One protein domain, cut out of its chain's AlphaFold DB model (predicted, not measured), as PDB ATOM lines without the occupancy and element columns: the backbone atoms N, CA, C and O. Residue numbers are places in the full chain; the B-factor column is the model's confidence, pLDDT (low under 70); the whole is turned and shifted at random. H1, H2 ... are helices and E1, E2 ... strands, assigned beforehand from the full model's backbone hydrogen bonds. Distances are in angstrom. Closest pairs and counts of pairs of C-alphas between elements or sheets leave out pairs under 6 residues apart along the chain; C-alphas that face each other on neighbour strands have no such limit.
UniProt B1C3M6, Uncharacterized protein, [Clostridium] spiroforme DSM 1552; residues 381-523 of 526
ATOM      1  N   GLN A 381     255.794 312.732 205.743       63.59
ATOM      2  CA  GLN A 381     256.423 313.998 206.146       63.59
ATOM      3  C   GLN A 381     255.388 315.055 206.558       63.59
ATOM      4  O   GLN A 381     255.524 315.683 207.596       63.59
ATOM      5  N   GLU A 382     254.297 315.182 205.800       60.84
ATOM      6  CA  GLU A 382     253.189 316.085 206.134       60.84
ATOM      7  C   GLU A 382     252.500 315.675 207.453       60.84
ATOM      8  O   GLU A 382     251.980 316.511 208.190       60.84
ATOM      9  N   TYR A 383     252.527 314.376 207.774       61.69
ATOM     10  CA  TYR A 383     251.966 313.811 208.999       61.69
ATOM     11  C   TYR A 383     252.848 313.951 210.236       61.69
ATOM     12  O   TYR A 383     252.315 314.154 211.327       61.69
ATOM     13  N   THR A 384     254.170 313.814 210.108       60.25
ATOM     14  CA  THR A 384     255.084 314.022 211.242       60.25
ATOM     15  C   THR A 384     254.954 315.436 211.790       60.25
ATOM     16  O   THR A 384     254.938 315.624 213.003       60.25
ATOM     17  N   ASP A 385     254.735 316.389 210.893       55.91
ATOM     18  CA  ASP A 385     254.630 317.808 211.202       55.91
ATOM     19  C   ASP A 385     253.278 318.170 211.857       55.91
ATOM     20  O   ASP A 385     253.208 319.041 212.724       55.91
ATOM     21  N   TYR A 386     252.200 317.442 211.525       56.16
ATOM     22  CA  TYR A 386     250.893 317.544 212.197       56.16
ATOM     23  C   TYR A 386     250.974 317.166 213.690       56.16
ATOM     24  O   TYR A 386     250.373 317.822 214.542       56.16
ATOM     25  N   TYR A 387     251.736 316.121 214.035       52.47
ATOM     26  CA  TYR A 387     251.903 315.685 215.429       52.47
ATOM     27  C   TYR A 387     252.685 316.693 216.283       52.47
ATOM     28  O   TYR A 387     252.444 316.776 217.487       52.47
ATOM     29  N   THR A 388     253.563 317.494 215.672       52.50
ATOM     30  CA  THR A 388     254.316 318.560 216.351       52.50
ATOM     31  C   THR A 388     253.400 319.660 216.899       52.50
ATOM     32  O   THR A 388     253.683 320.217 217.957       52.50
ATOM     33  N   PHE A 389     252.265 319.935 216.246       55.09
ATOM     34  CA  PHE A 389     251.300 320.942 216.706       55.09
ATOM     35  C   PHE A 389     250.553 320.523 217.988       55.09
ATOM     36  O   PHE A 389     250.233 321.364 218.825       55.09
ATOM     37  N   ALA A 390     250.299 319.223 218.178       51.16
ATOM     38  CA  ALA A 390     249.543 318.709 219.325       51.16
ATOM     39  C   ALA A 390     250.304 318.779 220.667       51.16
ATOM     40  O   ALA A 390     249.678 318.701 221.724       51.16
ATOM     41  N   TYR A 391     251.633 318.925 220.630       51.59
ATOM     42  CA  TYR A 391     252.522 318.928 221.801       51.59
ATOM     43  C   TYR A 391     253.522 320.089 221.743       51.59
ATOM     44  O   TYR A 391     254.724 319.913 221.936       51.59
ATOM     45  N   PHE A 392     253.026 321.285 221.429       57.56
ATOM     46  CA  PHE A 392     253.858 322.472 221.318       57.56
ATOM     47  C   PHE A 392     254.127 323.114 222.695       57.56
ATOM     48  O   PHE A 392     253.220 323.655 223.328       57.56
ATOM     49  N   GLU A 393     255.387 323.086 223.142       51.22
ATOM     50  CA  GLU A 393     255.879 323.836 224.307       51.22
ATOM     51  C   GLU A 393     256.742 325.016 223.850       51.22
ATOM     52  O   GLU A 393     257.963 324.923 223.741       51.22
ATOM     53  N   GLY A 394     256.102 326.148 223.588       61.59
ATOM     54  CA  GLY A 394     256.789 327.384 223.234       61.59
ATOM     55  C   GLY A 394     255.891 328.594 223.432       61.59
ATOM     56  O   GLY A 394     254.794 328.500 223.992       61.59
ATOM     57  N   ASN A 395     256.363 329.758 223.008       73.00
ATOM     58  CA  ASN A 395     255.572 330.976 223.107       73.00
ATOM     59  C   ASN A 395     254.543 331.080 221.962       73.00
ATOM     60  O   ASN A 395     254.550 330.316 221.001       73.00
ATOM     61  N   LYS A 396     253.633 332.049 222.070       75.25
ATOM     62  CA  LYS A 396     252.541 332.251 221.108       75.25
ATOM     63  C   LYS A 396     253.024 332.501 219.671       75.25
ATOM     64  O   LYS A 396     252.371 332.070 218.729       75.25
ATOM     65  N   GLU A 397     254.137 333.211 219.504       77.62
ATOM     66  CA  GLU A 397     254.681 333.554 218.184       77.62
ATOM     67  C   GLU A 397     255.267 332.317 217.500       77.62
ATOM     68  O   GLU A 397     255.022 332.085 216.319       77.62
ATOM     69  N   GLU A 398     255.965 331.482 218.266       75.12
ATOM     70  CA  GLU A 398     256.492 330.200 217.799       75.12
ATOM     71  C   GLU A 398     255.356 329.215 217.456       75.12
ATOM     72  O   GLU A 398     255.432 328.528 216.437       75.12
ATOM     73  N   LEU A 399     254.266 329.181 218.241       78.94
ATOM     74  CA  LEU A 399     253.082 328.364 217.933       78.94
ATOM     75  C   LEU A 399     252.442 328.786 216.607       78.94
ATOM     76  O   LEU A 399     252.066 327.934 215.803       78.94
ATOM     77  N   GLU A 400     252.316 330.093 216.381       82.88
ATOM     78  CA  GLU A 400     251.753 330.636 215.146       82.88
ATOM     79  C   GLU A 400     252.654 330.316 213.943       82.88
ATOM     80  O   GLU A 400     252.154 329.921 212.892       82.88
ATOM     81  N   GLU A 401     253.979 330.405 214.087       80.31
ATOM     82  CA  GLU A 401     254.919 330.010 213.031       80.31
ATOM     83  C   GLU A 401     254.769 328.522 212.670       80.31
ATOM     84  O   GLU A 401     254.624 328.178 211.492       80.31
ATOM     85  N   VAL A 402     254.713 327.650 213.679       77.44
ATOM     86  CA  VAL A 402     254.463 326.212 213.506       77.44
ATOM     87  C   VAL A 402     253.088 325.973 212.869       77.44
ATOM     88  O   VAL A 402     252.970 325.141 211.970       77.44
ATOM     89  N   PHE A 403     252.052 326.711 213.268       82.25
ATOM     90  CA  PHE A 403     250.701 326.583 212.717       82.25
ATOM     91  C   PHE A 403     250.614 326.957 211.232       82.25
ATOM     92  O   PHE A 403     249.882 326.314 210.479       82.25
ATOM     93  N   GLN A 404     251.342 327.988 210.795       82.25
ATOM     94  CA  GLN A 404     251.348 328.419 209.391       82.25
ATOM     95  C   GLN A 404     252.168 327.487 208.492       82.25
ATOM     96  O   GLN A 404     251.853 327.333 207.310       82.25
ATOM     97  N   GLN A 405     253.235 326.886 209.025       78.62
ATOM     98  CA  GLN A 405     254.126 326.014 208.255       78.62
ATOM     99  C   GLN A 405     253.573 324.593 208.098       78.62
ATOM    100  O   GLN A 405     253.834 323.951 207.077       78.62
ATOM    101  N   ASN A 406     252.773 324.129 209.060       76.31
ATOM    102  CA  ASN A 406     252.322 322.741 209.148       76.31
ATOM    103  C   ASN A 406     250.829 322.594 208.856       76.31
ATOM    104  O   ASN A 406     250.069 323.554 208.901       76.31
ATOM    105  N   ILE A 407     250.388 321.383 208.521       79.06
ATOM    106  CA  ILE A 407     248.969 321.096 208.281       79.06
ATOM    107  C   ILE A 407     248.223 321.057 209.619       79.06
ATOM    108  O   ILE A 407     248.654 320.376 210.543       79.06
ATOM    109  N   TYR A 408     247.068 321.722 209.696       80.56
ATOM    110  CA  TYR A 408     246.073 321.520 210.751       80.56
ATOM    111  C   TYR A 408     244.774 321.005 210.132       80.56
ATOM    112  O   TYR A 408     244.336 321.481 209.081       80.56
ATOM    113  N   PHE A 409     244.180 320.016 210.790       80.50
ATOM    114  CA  PHE A 409     243.057 319.238 210.295       80.50
ATOM    115  C   PHE A 409     242.323 318.568 211.457       80.50
ATOM    116  O   PHE A 409     242.926 317.803 212.201       80.50
ATOM    117  N   ASP A 410     241.018 318.777 211.566       78.81
ATOM    118  CA  ASP A 410     240.172 318.141 212.564       78.81
ATOM    119  C   ASP A 410     238.819 317.730 211.958       78.81
ATOM    120  O   ASP A 410     238.077 318.540 211.401       78.81
ATOM    121  N   MET A 411     238.508 316.437 212.065       78.38
ATOM    122  CA  MET A 411     237.212 315.837 211.711       78.38
ATOM    123  C   MET A 411     236.502 315.245 212.931       78.38
ATOM    124  O   MET A 411     235.554 314.473 212.787       78.38
ATOM    125  N   SER A 412     236.966 315.563 214.138       66.94
ATOM    126  CA  SER A 412     236.440 314.997 215.376       66.94
ATOM    127  C   SER A 412     234.948 315.274 215.508       66.94
ATOM    128  O   SER A 412     234.211 314.329 215.742       66.94
ATOM    129  N   ASP A 413     234.467 316.484 215.223       63.88
ATOM    130  CA  ASP A 413     233.026 316.785 215.270       63.88
ATOM    131  C   ASP A 413     232.208 315.970 214.266       63.88
ATOM    132  O   ASP A 413     231.111 315.510 214.577       63.88
ATOM    133  N   TYR A 414     232.739 315.702 213.072       63.53
ATOM    134  CA  TYR A 414     232.077 314.795 212.136       63.53
ATOM    135  C   TYR A 414     232.015 313.364 212.692       63.53
ATOM    136  O   TYR A 414     230.964 312.721 212.643       63.53
ATOM    137  N   ASN A 415     233.121 312.883 213.263       56.22
ATOM    138  CA  ASN A 415     233.189 311.567 213.886       56.22
ATOM    139  C   ASN A 415     232.248 311.466 215.096       56.22
ATOM    140  O   ASN A 415     231.513 310.503 215.207       56.22
ATOM    141  N   TYR A 416     232.237 312.448 215.993       52.91
ATOM    142  CA  TYR A 416     231.512 312.395 217.263       52.91
ATOM    143  C   TYR A 416     230.044 312.817 217.147       52.91
ATOM    144  O   TYR A 416     229.218 312.267 217.870       52.91
ATOM    145  N   ALA A 417     229.716 313.760 216.258       50.25
ATOM    146  CA  ALA A 417     228.393 314.377 216.176       50.25
ATOM    147  C   ALA A 417     227.613 314.042 214.892       50.25
ATOM    148  O   ALA A 417     226.400 314.220 214.870       50.25
ATOM    149  N   SER A 418     228.243 313.546 213.818       50.09
ATOM    150  CA  SER A 418     227.544 313.319 212.535       50.09
ATOM    151  C   SER A 418     227.339 311.850 212.145       50.09
ATOM    152  O   SER A 418     226.399 311.567 211.397       50.09
ATOM    153  N   ASP A 419     228.139 310.906 212.659       50.12
ATOM    154  CA  ASP A 419     227.943 309.464 212.435       50.12
ATOM    155  C   ASP A 419     227.215 308.800 213.618       50.12
ATOM    156  O   ASP A 419     227.721 308.698 214.737       50.12
ATOM    157  N   ILE A 420     226.008 308.293 213.352       45.31
ATOM    158  CA  ILE A 420     225.147 307.617 214.334       45.31
ATOM    159  C   ILE A 420     225.817 306.376 214.950       45.31
ATOM    160  O   ILE A 420     225.490 305.993 216.073       45.31
ATOM    161  N   ASN A 421     226.756 305.744 214.234       41.66
ATOM    162  CA  ASN A 421     227.491 304.590 214.748       41.66
ATOM    163  C   ASN A 421     228.580 305.012 215.733       41.66
ATOM    164  O   ASN A 421     228.803 304.317 216.718       41.66
ATOM    165  N   ALA A 422     229.232 306.152 215.511       40.34
ATOM    166  CA  ALA A 422     230.254 306.662 216.416       40.34
ATOM    167  C   ALA A 422     229.653 307.163 217.743       40.34
ATOM    168  O   ALA A 422     230.230 306.896 218.795       40.34
ATOM    169  N   TYR A 423     228.442 307.739 217.722       46.03
ATOM    170  CA  TYR A 423     227.641 308.020 218.928       46.03
ATOM    171  C   TYR A 423     227.389 306.776 219.794       46.03
ATOM    172  O   TYR A 423     227.397 306.851 221.022       46.03
ATOM    173  N   ALA A 424     227.168 305.617 219.166       40.47
ATOM    174  CA  ALA A 424     226.910 304.370 219.883       40.47
ATOM    175  C   ALA A 424     228.163 303.815 220.589       40.47
ATOM    176  O   ALA A 424     228.027 303.106 221.584       40.47
ATOM    177  N   TYR A 425     229.366 304.147 220.106       35.09
ATOM    178  CA  TYR A 425     230.631 303.702 220.701       35.09
ATOM    179  C   TYR A 425     231.144 304.612 221.826       35.09
ATOM    180  O   TYR A 425     231.939 304.159 222.645       35.09
ATOM    181  N   THR A 426     230.715 305.876 221.888       39.09
ATOM    182  CA  THR A 426     231.264 306.871 222.831       39.09
ATOM    183  C   THR A 426     230.434 307.056 224.099       39.09
ATOM    184  O   THR A 426     230.886 307.727 225.023       39.09
ATOM    185  N   GLY A 427     229.230 306.473 224.171       37.38
ATOM    186  CA  GLY A 427     228.368 306.532 225.358       37.38
ATOM    187  C   GLY A 427     227.782 307.920 225.661       37.38
ATOM    188  O   GLY A 427     227.196 308.113 226.726       37.38
ATOM    189  N   MET A 428     227.923 308.891 224.751       40.16
ATOM    190  CA  MET A 428     227.381 310.239 224.934       40.16
ATOM    191  C   MET A 428     225.862 310.283 224.683       40.16
ATOM    192  O   MET A 428     225.368 309.615 223.770       40.16
ATOM    193  N   PRO A 429     225.095 311.070 225.467       37.97
ATOM    194  CA  PRO A 429     223.660 311.215 225.265       37.97
ATOM    195  C   PRO A 429     223.367 311.826 223.889       37.97
ATOM    196  O   PRO A 429     223.976 312.815 223.488       37.97
ATOM    197  N   ASN A 430     222.416 311.220 223.178       43.00
ATOM    198  CA  ASN A 430     221.961 311.655 221.864       43.00
ATOM    199  C   ASN A 430     221.468 313.110 221.950       43.00
ATOM    200  O   ASN A 430     220.506 313.387 222.672       43.00
ATOM    201  N   ILE A 431     222.115 314.045 221.246       49.88
ATOM    202  CA  ILE A 431     221.653 315.436 221.187       49.88
ATOM    203  C   ILE A 431     220.517 315.487 220.165       49.88
ATOM    204  O   ILE A 431     220.685 315.879 219.011       49.88
ATOM    205  N   GLU A 432     219.334 315.046 220.591       41.44
ATOM    206  CA  GLU A 432     218.087 315.271 219.867       41.44
ATOM    207  C   GLU A 432     217.931 316.789 219.677       41.44
ATOM    208  O   GLU A 432     217.653 317.482 220.652       41.44
ATOM    209  N   ASN A 433     218.168 317.297 218.456       45.09
ATOM    210  CA  ASN A 433     217.772 318.616 217.901       45.09
ATOM    211  C   ASN A 433     218.869 319.423 217.175       45.09
ATOM    212  O   ASN A 433     218.601 320.568 216.812       45.09
ATOM    213  N   THR A 434     220.050 318.874 216.887       52.72
ATOM    214  CA  THR A 434     220.974 319.524 215.933       52.72
ATOM    215  C   THR A 434     220.896 318.843 214.570       52.72
ATOM    216  O   THR A 434     220.845 317.620 214.457       52.72
ATOM    217  N   GLU A 435     220.769 319.636 213.506       58.75
ATOM    218  CA  GLU A 435     220.844 319.115 212.146       58.75
ATOM    219  C   GLU A 435     222.311 318.752 211.879       58.75
ATOM    220  O   GLU A 435     223.145 319.640 211.734       58.75
ATOM    221  N   ASN A 436     222.633 317.455 211.876       67.00
ATOM    222  CA  ASN A 436     224.005 316.970 211.700       67.00
ATOM    223  C   ASN A 436     224.547 317.358 210.317       67.00
ATOM    224  O   ASN A 436     224.224 316.727 209.304       67.00
ATOM    225  N   LEU A 437     225.361 318.413 210.269       76.94
ATOM    226  CA  LEU A 437     226.062 318.859 209.071       76.94
ATOM    227  C   LEU A 437     227.500 318.336 209.097       76.94
ATOM    228  O   LEU A 437     228.161 318.433 210.129       76.94
ATOM    229  N   PRO A 438     228.026 317.827 207.969       82.69
ATOM    230  CA  PRO A 438     229.406 317.385 207.921       82.69
ATOM    231  C   PRO A 438     230.345 318.584 207.878       82.69
ATOM    232  O   PRO A 438     230.533 319.176 206.816       82.69
ATOM    233  N   ILE A 439     230.913 318.934 209.028       86.06
ATOM    234  CA  ILE A 439     231.844 320.051 209.196       86.06
ATOM    235  C   ILE A 439     233.245 319.496 209.465       86.06
ATOM    236  O   ILE A 439     233.402 318.526 210.207       86.06
ATOM    237  N   ILE A 440     234.253 320.097 208.832       87.56
ATOM    238  CA  ILE A 440     235.671 319.818 209.085       87.56
ATOM    239  C   ILE A 440     236.405 321.127 209.372       87.56
ATOM    240  O   ILE A 440     236.081 322.152 208.764       87.56
ATOM    241  N   TYR A 441     237.412 321.089 210.240       88.06
ATOM    242  CA  TYR A 441     238.226 322.252 210.592       88.06
ATOM    243  C   TYR A 441     239.638 322.087 210.065       88.06
ATOM    244  O   TYR A 441     240.247 321.034 210.225       88.06
ATOM    245  N   VAL A 442     240.167 323.108 209.409       88.62
ATOM    246  CA  VAL A 442     241.462 323.028 208.730       88.62
ATOM    247  C   VAL A 442     242.178 324.371 208.782       88.62
ATOM    248  O   VAL A 442     241.561 325.403 209.044       88.62
ATOM    249  N   ASN A 443     243.475 324.388 208.496       88.81
ATOM    250  CA  ASN A 443     244.187 325.630 208.188       88.81
ATOM    251  C   ASN A 443     244.406 325.805 206.679       88.81
ATOM    252  O   ASN A 443     244.042 324.957 205.862       88.81
ATOM    253  N   LYS A 444     245.021 326.926 206.292       89.38
ATOM    254  CA  LYS A 444     245.356 327.208 204.887       89.38
ATOM    255  C   LYS A 444     246.306 326.176 204.294       89.38
ATOM    256  O   LYS A 444     246.116 325.781 203.147       89.38
ATOM    257  N   LYS A 445     247.297 325.734 205.078       85.19
ATOM    258  CA  LYS A 445     248.327 324.791 204.636       85.19
ATOM    259  C   LYS A 445     247.713 323.493 204.112       85.19
ATOM    260  O   LYS A 445     248.099 323.016 203.050       85.19
ATOM    261  N   TYR A 446     246.691 322.983 204.800       85.88
ATOM    262  CA  TYR A 446     245.917 321.815 204.371       85.88
ATOM    263  C   TYR A 446     245.277 321.975 202.979       85.88
ATOM    264  O   TYR A 446     245.156 321.017 202.215       85.88
ATOM    265  N   LEU A 447     244.857 323.194 202.639       89.12
ATOM    266  CA  LEU A 447     244.079 323.494 201.440       89.12
ATOM    267  C   LEU A 447     244.929 323.869 200.219       89.12
ATOM    268  O   LEU A 447     244.359 324.056 199.148       89.12
ATOM    269  N   GLU A 448     246.261 323.940 200.328       85.25
ATOM    270  CA  GLU A 448     247.152 324.344 199.222       85.25
ATOM    271  C   GLU A 448     246.985 323.481 197.958       85.25
ATOM    272  O   GLU A 448     247.152 323.968 196.840       85.25
ATOM    273  N   ASN A 449     246.605 322.212 198.126       81.81
ATOM    274  CA  ASN A 449     246.395 321.265 197.029       81.81
ATOM    275  C   ASN A 449     244.947 321.217 196.513       81.81
ATOM    276  O   ASN A 449     244.638 320.435 195.610       81.81
ATOM    277  N   TYR A 450     244.053 322.030 197.074       88.38
ATOM    278  CA  TYR A 450     242.646 322.071 196.701       88.38
ATOM    279  C   TYR A 450     242.331 323.314 195.871       88.38
ATOM    280  O   TYR A 450     242.808 324.416 196.128       88.38
ATOM    281  N   HIS A 451     241.477 323.132 194.868       91.12
ATOM    282  CA  HIS A 451     241.014 324.210 194.008       91.12
ATOM    283  C   HIS A 451     239.514 324.412 194.194       91.12
ATOM    284  O   HIS A 451     238.725 323.506 193.915       91.12
ATOM    285  N   PHE A 452     239.121 325.594 194.662       93.94
ATOM    286  CA  PHE A 452     237.729 325.928 194.942       93.94
ATOM    287  C   PHE A 452     237.238 327.021 194.003       93.94
ATOM    288  O   PHE A 452     237.942 327.995 193.737       93.94
ATOM    289  N   VAL A 453     235.994 326.868 193.558       93.69
ATOM    290  CA  VAL A 453     235.299 327.851 192.731       93.69
ATOM    291  C   VAL A 453     233.966 328.221 193.366       93.69
ATOM    292  O   VAL A 453     233.254 327.362 193.908       93.69
ATOM    293  N   ASP A 454     233.615 329.499 193.282       91.50
ATOM    294  CA  ASP A 454     232.302 329.987 193.688       91.50
ATOM    295  C   ASP A 454     231.189 329.459 192.757       91.50
ATOM    296  O   ASP A 454     231.428 328.801 191.734       91.50
ATOM    297  N   ASN A 455     229.934 329.754 193.097       88.00
ATOM    298  CA  ASN A 455     228.774 329.354 192.293       88.00
ATOM    299  C   ASN A 455     228.792 329.905 190.845       88.00
ATOM    300  O   ASN A 455     228.177 329.289 189.964       88.00
ATOM    301  N   ASP A 456     229.536 330.979 190.585       90.12
ATOM    302  CA  ASP A 456     229.652 331.681 189.305       90.12
ATOM    303  C   ASP A 456     230.910 331.285 188.491       90.12
ATOM    304  O   ASP A 456     231.073 331.740 187.360       90.12
ATOM    305  N   ASN A 457     231.720 330.332 188.983       88.94
ATOM    306  CA  ASN A 457     233.024 329.893 188.439       88.94
ATOM    307  C   ASN A 457     234.188 330.887 188.618       88.94
ATOM    308  O   ASN A 457     235.126 330.863 187.820       88.94
ATOM    309  N   HIS A 458     234.167 331.741 189.633       92.31
ATOM    310  CA  HIS A 458     235.364 332.477 190.028       92.31
ATOM    311  C   HIS A 458     236.198 331.660 191.012       92.31
ATOM    312  O   HIS A 458     235.667 331.060 191.950       92.31
ATOM    313  N   ASP A 459     237.511 331.673 190.801       91.88
ATOM    314  CA  ASP A 459     238.473 331.003 191.669       91.88
ATOM    315  C   ASP A 459     238.531 331.669 193.045       91.88
ATOM    316  O   ASP A 459     238.620 332.896 193.167       91.88
ATOM    317  N   ILE A 460     238.531 330.841 194.088       89.88
ATOM    318  CA  ILE A 460     238.693 331.282 195.471       89.88
ATOM    319  C   ILE A 460     240.157 331.106 195.863       89.88
ATOM    320  O   ILE A 460     240.675 329.994 195.941       89.88
ATOM    321  N   ASP A 461     240.821 332.229 196.126       89.56
ATOM    322  CA  ASP A 461     242.218 332.267 196.548       89.56
ATOM    323  C   ASP A 461     242.329 332.117 198.071       89.56
ATOM    324  O   ASP A 461     242.132 333.074 198.826       89.56
ATOM    325  N   ILE A 462     242.658 330.902 198.515       86.75
ATOM    326  CA  ILE A 462     242.785 330.546 199.936       86.75
ATOM    327  C   ILE A 462     243.859 331.380 200.651       86.75
ATOM    328  O   ILE A 462     243.722 331.673 201.840       86.75
ATOM    329  N   ASN A 463     244.892 331.847 199.943       84.81
ATOM    330  CA  ASN A 463     245.975 332.622 200.554       84.81
ATOM    331  C   ASN A 463     245.527 334.014 201.018       84.81
ATOM    332  O   ASN A 463     246.172 334.607 201.882       84.81
ATOM    333  N   LYS A 464     244.418 334.537 200.475       86.06
ATOM    334  CA  LYS A 464     243.867 335.857 200.829       86.06
ATOM    335  C   LYS A 464     242.934 335.841 202.037       86.06
ATOM    336  O   LYS A 464     242.479 336.903 202.459       86.06
ATOM    337  N   ILE A 465     242.622 334.667 202.574       85.19
ATOM    338  CA  ILE A 465     241.779 334.524 203.761       85.19
ATOM    339  C   ILE A 465     242.579 334.993 204.976       85.19
ATOM    340  O   ILE A 465     243.602 334.402 205.262       85.19
ATOM    341  N   ASN A 466     242.164 336.024 205.708       78.62
ATOM    342  CA  ASN A 466     242.904 336.484 206.900       78.62
ATOM    343  C   ASN A 466     242.157 336.241 208.218       78.62
ATOM    344  O   ASN A 466     242.762 336.316 209.276       78.62
ATOM    345  N   ASP A 467     240.879 335.872 208.138       83.00
ATOM    346  CA  ASP A 467     240.004 335.617 209.281       83.00
ATOM    347  C   ASP A 467     239.347 334.234 209.154       83.00
ATOM    348  O   ASP A 467     239.381 333.615 208.083       83.00
ATOM    349  N   GLN A 468     238.700 333.762 210.227       88.00
ATOM    350  CA  GLN A 468     237.916 332.523 210.208       88.00
ATOM    351  C   GLN A 468     236.899 332.543 209.052       88.00
ATOM    352  O   GLN A 468     236.028 333.416 208.976       88.00
ATOM    353  N   THR A 469     237.026 331.586 208.131       92.62
ATOM    354  CA  THR A 469     236.237 331.525 206.888       92.62
ATOM    355  C   THR A 469     235.599 330.156 206.728       92.62
ATOM    356  O   THR A 469     236.234 329.145 206.994       92.62
ATOM    357  N   ILE A 470     234.351 330.113 206.270       93.31
ATOM    358  CA  ILE A 470     233.558 328.892 206.137       93.31
ATOM    359  C   ILE A 470     233.227 328.678 204.658       93.31
ATOM    360  O   ILE A 470     232.481 329.463 204.070       93.31
ATOM    361  N   LEU A 471     233.753 327.614 204.048       94.62
ATOM    362  CA  LEU A 471     233.395 327.209 202.687       94.62
ATOM    363  C   LEU A 471     232.176 326.286 202.722       94.62
ATOM    364  O   LEU A 471     232.224 325.191 203.287       94.62
ATOM    365  N   VAL A 472     231.087 326.714 202.083       94.19
ATOM    366  CA  VAL A 472     229.805 326.001 202.095       94.19
ATOM    367  C   VAL A 472     229.494 325.460 200.697       94.19
ATOM    368  O   VAL A 472     229.197 326.246 199.788       94.19
ATOM    369  N   PRO A 473     229.536 324.130 200.484       94.75
ATOM    370  CA  PRO A 473     229.237 323.544 199.187       94.75
ATOM    371  C   PRO A 473     227.750 323.676 198.862       94.75
ATOM    372  O   PRO A 473     226.892 323.747 199.748       94.75
ATOM    373  N   LYS A 474     227.422 323.638 197.568       92.06
ATOM    374  CA  LYS A 474     226.070 323.880 197.047       92.06
ATOM    375  C   LYS A 474     224.956 323.095 197.744       92.06
ATOM    376  O   LYS A 474     223.858 323.618 197.920       92.06
ATOM    377  N   LYS A 475     225.231 321.864 198.179       89.44
ATOM    378  CA  LYS A 475     224.260 321.012 198.885       89.44
ATOM    379  C   LYS A 475     223.842 321.517 200.275       89.44
ATOM    380  O   LYS A 475     222.771 321.128 200.735       89.44
ATOM    381  N   TYR A 476     224.632 322.378 200.923       89.56
ATOM    382  CA  TYR A 476     224.375 322.857 202.290       89.56
ATOM    383  C   TYR A 476     224.022 324.348 202.383       89.56
ATOM    384  O   TYR A 476     223.749 324.834 203.471       89.56
ATOM    385  N   GLN A 477     223.923 325.068 201.260       88.38
ATOM    386  CA  GLN A 477     223.663 326.521 201.248       88.38
ATOM    387  C   GLN A 477     222.309 326.933 201.862       88.38
ATOM    388  O   GLN A 477     222.142 328.079 202.262       88.38
ATOM    389  N   ASN A 478     221.347 326.007 201.955       85.12
ATOM    390  CA  ASN A 478     220.028 326.245 202.562       85.12
ATOM    391  C   ASN A 478     219.922 325.735 204.009       85.12
ATOM    392  O   ASN A 478     218.821 325.680 204.557       85.12
ATOM    393  N   LYS A 479     221.029 325.271 204.594       83.88
ATOM    394  CA  LYS A 479     221.075 324.732 205.954       83.88
ATOM    395  C   LYS A 479     221.532 325.810 206.927       83.88
ATOM    396  O   LYS A 479     222.280 326.711 206.554       83.88
ATOM    397  N   GLN A 480     221.068 325.721 208.169       81.88
ATOM    398  CA  GLN A 480     221.533 326.616 209.218       81.88
ATOM    399  C   GLN A 480     222.912 326.148 209.693       81.88
ATOM    400  O   GLN A 480     223.054 325.029 210.172       81.88
ATOM    401  N   ILE A 481     223.918 327.004 209.533       80.94
ATOM    402  CA  ILE A 481     225.290 326.743 209.977       80.94
ATOM    403  C   ILE A 481     225.496 327.498 211.287       80.94
ATOM    404  O   ILE A 481     225.229 328.698 211.351       80.94
ATOM    405  N   HIS A 482     225.928 326.787 212.326       76.88
ATOM    406  CA  HIS A 482     226.102 327.332 213.676       76.88
ATOM    407  C   HIS A 482     227.537 327.809 213.968       76.88
ATOM    408  O   HIS A 482     227.807 328.278 215.068       76.88
ATOM    409  N   GLU A 483     228.418 327.754 212.968       78.44
ATOM    410  CA  GLU A 483     229.804 328.223 213.030       78.44
ATOM    411  C   GLU A 483     229.918 329.744 212.879       78.44
ATOM    412  O   GLU A 483     229.202 330.373 212.092       78.44
ATOM    413  N   THR A 484     230.862 330.349 213.598       79.62
ATOM    414  CA  THR A 484     231.189 331.774 213.464       79.62
ATOM    415  C   THR A 484     232.231 331.985 212.371       79.62
ATOM    416  O   THR A 484     233.190 331.235 212.281       79.62
ATOM    417  N   GLY A 485     232.075 333.008 211.528       85.12
ATOM    418  CA  GLY A 485     233.063 333.333 210.494       85.12
ATOM    419  C   GLY A 485     232.454 333.873 209.205       85.12
ATOM    420  O   GLY A 485     231.237 334.014 209.068       85.12
ATOM    421  N   THR A 486     233.318 334.188 208.242       90.38
ATOM    422  CA  THR A 486     232.898 334.675 206.921       90.38
ATOM    423  C   THR A 486     232.480 333.502 206.042       90.38
ATOM    424  O   THR A 486     233.299 332.648 205.720       90.38
ATOM    425  N   ILE A 487     231.215 333.454 205.620       92.00
ATOM    426  CA  ILE A 487     230.706 332.381 204.755       92.00
ATOM    427  C   ILE A 487     231.014 332.680 203.284       92.00
ATOM    428  O   ILE A 487     230.643 333.734 202.766       92.00
ATOM    429  N   ILE A 488     231.614 331.711 202.592       92.38
ATOM    430  CA  ILE A 488     231.817 331.714 201.141       92.38
ATOM    431  C   ILE A 488     231.121 330.490 200.542       92.38
ATOM    432  O   ILE A 488     231.408 329.343 200.880       92.38
ATOM    433  N   ASN A 489     230.199 330.738 199.615       93.62
ATOM    434  CA  ASN A 489     229.457 329.691 198.924       93.62
ATOM    435  C   ASN A 489     230.262 329.145 197.741       93.62
ATOM    436  O   ASN A 489     230.597 329.891 196.820       93.62
ATOM    437  N   VAL A 490     230.513 327.837 197.740       94.31
ATOM    438  CA  VAL A 490     231.323 327.155 196.720       94.31
ATOM    439  C   VAL A 490     230.518 326.084 195.994       94.31
ATOM    440  O   VAL A 490     229.530 325.563 196.519       94.31
ATOM    441  N   LYS A 491     230.927 325.723 194.771       92.75
ATOM    442  CA  LYS A 491     230.240 324.659 194.015       92.75
ATOM    443  C   LYS A 491     230.366 323.304 194.689       92.75
ATOM    444  O   LYS A 491     229.357 322.630 194.878       92.75
ATOM    445  N   ASN A 492     231.590 322.938 195.040       91.88
ATOM    446  CA  ASN A 492     231.927 321.739 195.781       91.88
ATOM    447  C   ASN A 492     233.133 322.021 196.674       91.88
ATOM    448  O   ASN A 492     233.878 322.977 196.456       91.88
ATOM    449  N   THR A 493     233.289 321.179 197.681       92.56
ATOM    450  CA  THR A 493     234.434 321.188 198.588       92.56
ATOM    451  C   THR A 493     235.312 319.957 198.405       92.56
ATOM    452  O   THR A 493     236.278 319.812 199.123       92.56
ATOM    453  N   HIS A 494     235.054 319.114 197.397       90.69
ATOM    454  CA  HIS A 494     235.767 317.852 197.149       90.69
ATOM    455  C   HIS A 494     235.629 316.825 198.279       90.69
ATOM    456  O   HIS A 494     234.927 317.013 199.270       90.69
ATOM    457  N   LYS A 495     236.277 315.677 198.087       87.19
ATOM    458  CA  LYS A 495     236.366 314.613 199.081       87.19
ATOM    459  C   LYS A 495     237.558 314.858 200.003       87.19
ATOM    460  O   LYS A 495     238.670 315.088 199.527       87.19
ATOM    461  N   HIS A 496     237.331 314.711 201.302       84.56
ATOM    462  CA  HIS A 496     238.368 314.801 202.325       84.56
ATOM    463  C   HIS A 496     238.471 313.492 203.098       84.56
ATOM    464  O   HIS A 496     237.462 312.913 203.494       84.56
ATOM    465  N   TYR A 497     239.692 313.023 203.312       75.00
ATOM    466  CA  TYR A 497     239.964 311.796 204.050       75.00
ATOM    467  C   TYR A 497     240.271 312.128 205.503       75.00
ATOM    468  O   TYR A 497     240.930 313.131 205.765       75.00
ATOM    469  N   ASN A 498     239.821 311.289 206.438       73.62
ATOM    470  CA  ASN A 498     240.217 311.428 207.828       73.62
ATOM    471  C   ASN A 498     241.709 311.137 207.971       73.62
ATOM    472  O   ASN A 498     242.158 309.995 207.832       73.62
ATOM    473  N   LEU A 499     242.460 312.190 208.265       68.94
ATOM    474  CA  LEU A 499     243.898 312.127 208.423       68.94
ATOM    475  C   LEU A 499     244.307 311.724 209.854       68.94
ATOM    476  O   LEU A 499     245.458 311.370 210.082       68.94
ATOM    477  N   ASN A 500     243.384 311.684 210.819       68.88
ATOM    478  CA  ASN A 500     243.709 311.287 212.187       68.88
ATOM    479  C   ASN A 500     244.045 309.783 212.268       68.88
ATOM    480  O   ASN A 500     243.208 308.905 212.021       68.88
ATOM    481  N   LEU A 501     245.287 309.458 212.643       62.44
ATOM    482  CA  LEU A 501     245.759 308.072 212.712       62.44
ATOM    483  C   LEU A 501     245.066 307.257 213.810       62.44
ATOM    484  O   LEU A 501     244.857 306.063 213.600       62.44
ATOM    485  N   ARG A 502     244.628 307.903 214.899       58.22
ATOM    486  CA  ARG A 502     243.944 307.265 216.038       58.22
ATOM    487  C   ARG A 502     242.471 306.938 215.772       58.22
ATOM    488  O   ARG A 502     241.867 306.190 216.528       58.22
ATOM    489  N   GLN A 503     241.883 307.494 214.717       60.53
ATOM    490  CA  GLN A 503     240.479 307.273 214.364       60.53
ATOM    491  C   GLN A 503     240.324 306.262 213.215       60.53
ATOM    492  O   GLN A 503     241.253 306.023 212.436       60.53
ATOM    493  N   SER A 504     239.127 305.688 213.075       57.22
ATOM    494  CA  SER A 504     238.776 304.824 211.942       57.22
ATOM    495  C   SER A 504     239.034 305.514 210.600       57.22
ATOM    496  O   SER A 504     238.869 306.726 210.459       57.22
ATOM    497  N   ALA A 505     239.437 304.732 209.598       63.19
ATOM    498  CA  ALA A 505     239.575 305.218 208.231       63.19
ATOM    499  C   ALA A 505     238.187 305.529 207.648       63.19
ATOM    500  O   ALA A 505     237.377 304.622 207.460       63.19
ATOM    501  N   TYR A 506     237.921 306.795 207.343       68.94
ATOM    502  CA  TYR A 506     236.720 307.222 206.629       68.94
ATOM    503  C   TYR A 506     237.023 308.460 205.781       68.94
ATOM    504  O   TYR A 506     238.094 309.060 205.881       68.94
ATOM    505  N   TYR A 507     236.080 308.823 204.918       74.25
ATOM    506  CA  TYR A 507     236.124 310.065 204.159       74.25
ATOM    507  C   TYR A 507     234.794 310.793 204.286       74.25
ATOM    508  O   TYR A 507     233.749 310.178 204.510       74.25
ATOM    509  N   VAL A 508     234.850 312.102 204.095       80.31
ATOM    510  CA  VAL A 508     233.688 312.976 204.034       80.31
ATOM    511  C   VAL A 508     233.617 313.542 202.630       80.31
ATOM    512  O   VAL A 508     234.578 314.127 202.125       80.31
ATOM    513  N   ASP A 509     232.493 313.298 201.966       86.19
ATOM    514  CA  ASP A 509     232.261 313.799 200.619       86.19
ATOM    515  C   ASP A 509     231.652 315.196 200.701       86.19
ATOM    516  O   ASP A 509     230.590 315.374 201.303       86.19
ATOM    517  N   GLU A 510     232.328 316.186 200.120       91.31
ATOM    518  CA  GLU A 510     231.931 317.594 200.079       91.31
ATOM    519  C   GLU A 510     231.470 318.155 201.451       91.31
ATOM    520  O   GLU A 510     230.317 318.568 201.585       91.31
ATOM    521  N   PRO A 511     232.296 318.149 202.511       91.56
ATOM    522  CA  PRO A 511     231.940 318.751 203.799       91.56
ATOM    523  C   PRO A 511     231.843 320.283 203.733       91.56
ATOM    524  O   PRO A 511     232.326 320.916 202.796       91.56
ATOM    525  N   ILE A 512     231.247 320.897 204.750       91.69
ATOM    526  CA  ILE A 512     231.466 322.311 205.071       91.69
ATOM    527  C   ILE A 512     232.876 322.430 205.666       91.69
ATOM    528  O   ILE A 512     233.227 321.662 206.558       91.69
ATOM    529  N   ILE A 513     233.687 323.366 205.173       92.81
ATOM    530  CA  ILE A 513     235.077 323.537 205.624       92.81
ATOM    531  C   ILE A 513     235.190 324.823 206.434       92.81
ATOM    532  O   ILE A 513     234.953 325.901 205.892       92.81
ATOM    533  N   VAL A 514     235.596 324.726 207.696       91.94
ATOM    534  CA  VAL A 514     235.958 325.868 208.542       91.94
ATOM    535  C   VAL A 514     237.471 326.050 208.486       91.94
ATOM    536  O   VAL A 514     238.232 325.146 208.817       91.94
ATOM    537  N   ILE A 515     237.909 327.222 208.039       92.19
ATOM    538  CA  ILE A 515     239.312 327.563 207.825       92.19
ATOM    539  C   ILE A 515     239.762 328.495 208.942       92.19
ATOM    540  O   ILE A 515     239.273 329.625 209.043       92.19
ATOM    541  N   TYR A 516     240.737 328.051 209.728       89.38
ATOM    542  CA  TYR A 516     241.432 328.880 210.703       89.38
ATOM    543  C   TYR A 516     242.667 329.519 210.073       89.38
ATOM    544  O   TYR A 516     243.571 328.840 209.584       89.38
ATOM    545  N   ALA A 517     242.687 330.852 210.076       84.06
ATOM    546  CA  ALA A 517     243.809 331.625 209.565       84.06
ATOM    547  C   ALA A 517     244.945 331.783 210.586       84.06
ATOM    548  O   ALA A 517     246.056 332.034 210.145       84.06
ATOM    549  N   HIS A 518     244.679 331.616 211.890       83.25
ATOM    550  CA  HIS A 518     245.641 331.752 212.996       83.25
ATOM    551  C   HIS A 518     245.384 330.692 214.081       83.25
ATOM    552  O   HIS A 518     244.244 330.231 214.219       83.25
ATOM    553  N   SER A 519     246.395 330.348 214.885       79.06
ATOM    554  CA  SER A 519     246.295 329.313 215.928       79.06
ATOM    555  C   SER A 519     245.337 329.684 217.064       79.06
ATOM    556  O   SER A 519     244.729 328.812 217.680       79.06
ATOM    557  N   ASP A 520     245.154 330.983 217.322       73.81
ATOM    558  CA  ASP A 520     244.305 331.503 218.406       73.81
ATOM    559  C   ASP A 520     242.848 331.036 218.320       73.81
ATOM    560  O   ASP A 520     242.181 330.848 219.340       73.81
ATOM    561  N   TRP A 521     242.366 330.800 217.102       65.69
ATOM    562  CA  TRP A 521     240.986 330.403 216.834       65.69
ATOM    563  C   TRP A 521     240.690 328.953 217.223       65.69
ATOM    564  O   TRP A 521     239.528 328.597 217.383       65.69
ATOM    565  N   ILE A 522     241.726 328.136 217.432       65.44
ATOM    566  CA  ILE A 522     241.588 326.746 217.885       65.44
ATOM    567  C   ILE A 522     241.295 326.707 219.391       65.44
ATOM    568  O   ILE A 522     240.508 325.887 219.850       65.44
ATOM    569  N   SER A 523     241.877 327.636 220.158       45.94
ATOM    570  CA  SER A 523     241.753 327.691 221.624       45.94
ATOM    571  C   SER A 523     240.441 328.297 222.140       45.94
ATOM    572  O   SER A 523     240.116 328.158 223.314       45.94
TER     573      SER A 523
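What this domain is: This is residues 381 to 523 of the 526 residues of an uncharacterized protein of [Clostridium] spiroforme DSM 1552 (UniProt B1C3M6). A strongly twisted sheet of four short strands, E1, E6, E2 and E3, forms the middle of this domain; the helical hairpin H1 and H2 lies beyond the end of E1, and the short helices H3 and H4 make a corner near its beginning. A separate small hairpin, E4 and E5, and long loops make up much of the rest. You have 143 residues, with six named helices and six named strands in the order H1 H2 H3 H4 E1 H5 E2 E3 E4 E5 E6 H6. The class is mixed, helices and strands, with under half of the residues in named elements; the whole is compact, with a radius of gyration of the C-alphas of 15.6 A and spans of 43 by 41 by 25 A.

How they stand to each other: Begin at the mixed sheet, E1 (439 to 443), E6 (512 to 516), E2 (469 to 473), E3 (486 to 490), only just strongly twisted, its C-alphas up to 4.3 A off the best plane. E1 and E6 are parallel, with N 440 and O 512 2.9 A apart; E6 and E2 are antiparallel, N 471 and O 513 2.8 A apart; E2 and E3 are parallel, N 470 and O 486 2.8 A apart. H3 (412 to 418) only grazes the sheet; its closest C-alphas to E1 are Tyr 414 and Ile 439, 6.0 A. H4 (420 to 426) and H3 touch only at the corner, closest C-alphas Tyr 416 and Ala 422, 5.9 A. H5 (444 to 447) also only grazes the sheet, and it only just touches H2 (396 to 405), with 3 pairs of C-alphas within 8 A, closest Gln 404 and Lys 445, 6.7 A. H1 (381 to 390) and H2 form a hairpin at a shallow tilt of 23 degrees, opposite ways; they only just touch, with 3 pairs of C-alphas within 8 A, closest Phe 389 and Val 402, 6.9 A. E4 (495 to 497) and E5 (507 to 509) form an antiparallel hairpin, N 508 and O 496 2.8 A apart; E1 is apart from both. H6 (520 to 523) is not on the sheet, but only just, with 4 pairs of C-alphas within 10 A. Every O i to N i+4 pair is within hydrogen-bond range in H2 and H3, 3 of 6 in H1 and 2 of 3 in H4; H5 and H6 are too short for one.

Where its parts are: Find C-alpha 381 at (256.423, 313.998, 206.146); H1 runs 15.6 A from there, and H2 14.4 A. E1 runs 13.6 A from C-alpha 439 at (231.844, 320.051, 209.196). H6 ends at C-alpha 523, (241.753, 327.691, 221.624).

The domain as a whole: The C-alphas of Glu 393 and Asp 456, the two farthest apart, are 44.4 A apart. The printed part has no cut; the links H4 to E1, H5 to E2 and E2 to E3 are long. Look for low confidence, pLDDT under 70, at residues 381 to 394, 412 to 436, 499 to 506 and 521 to 523.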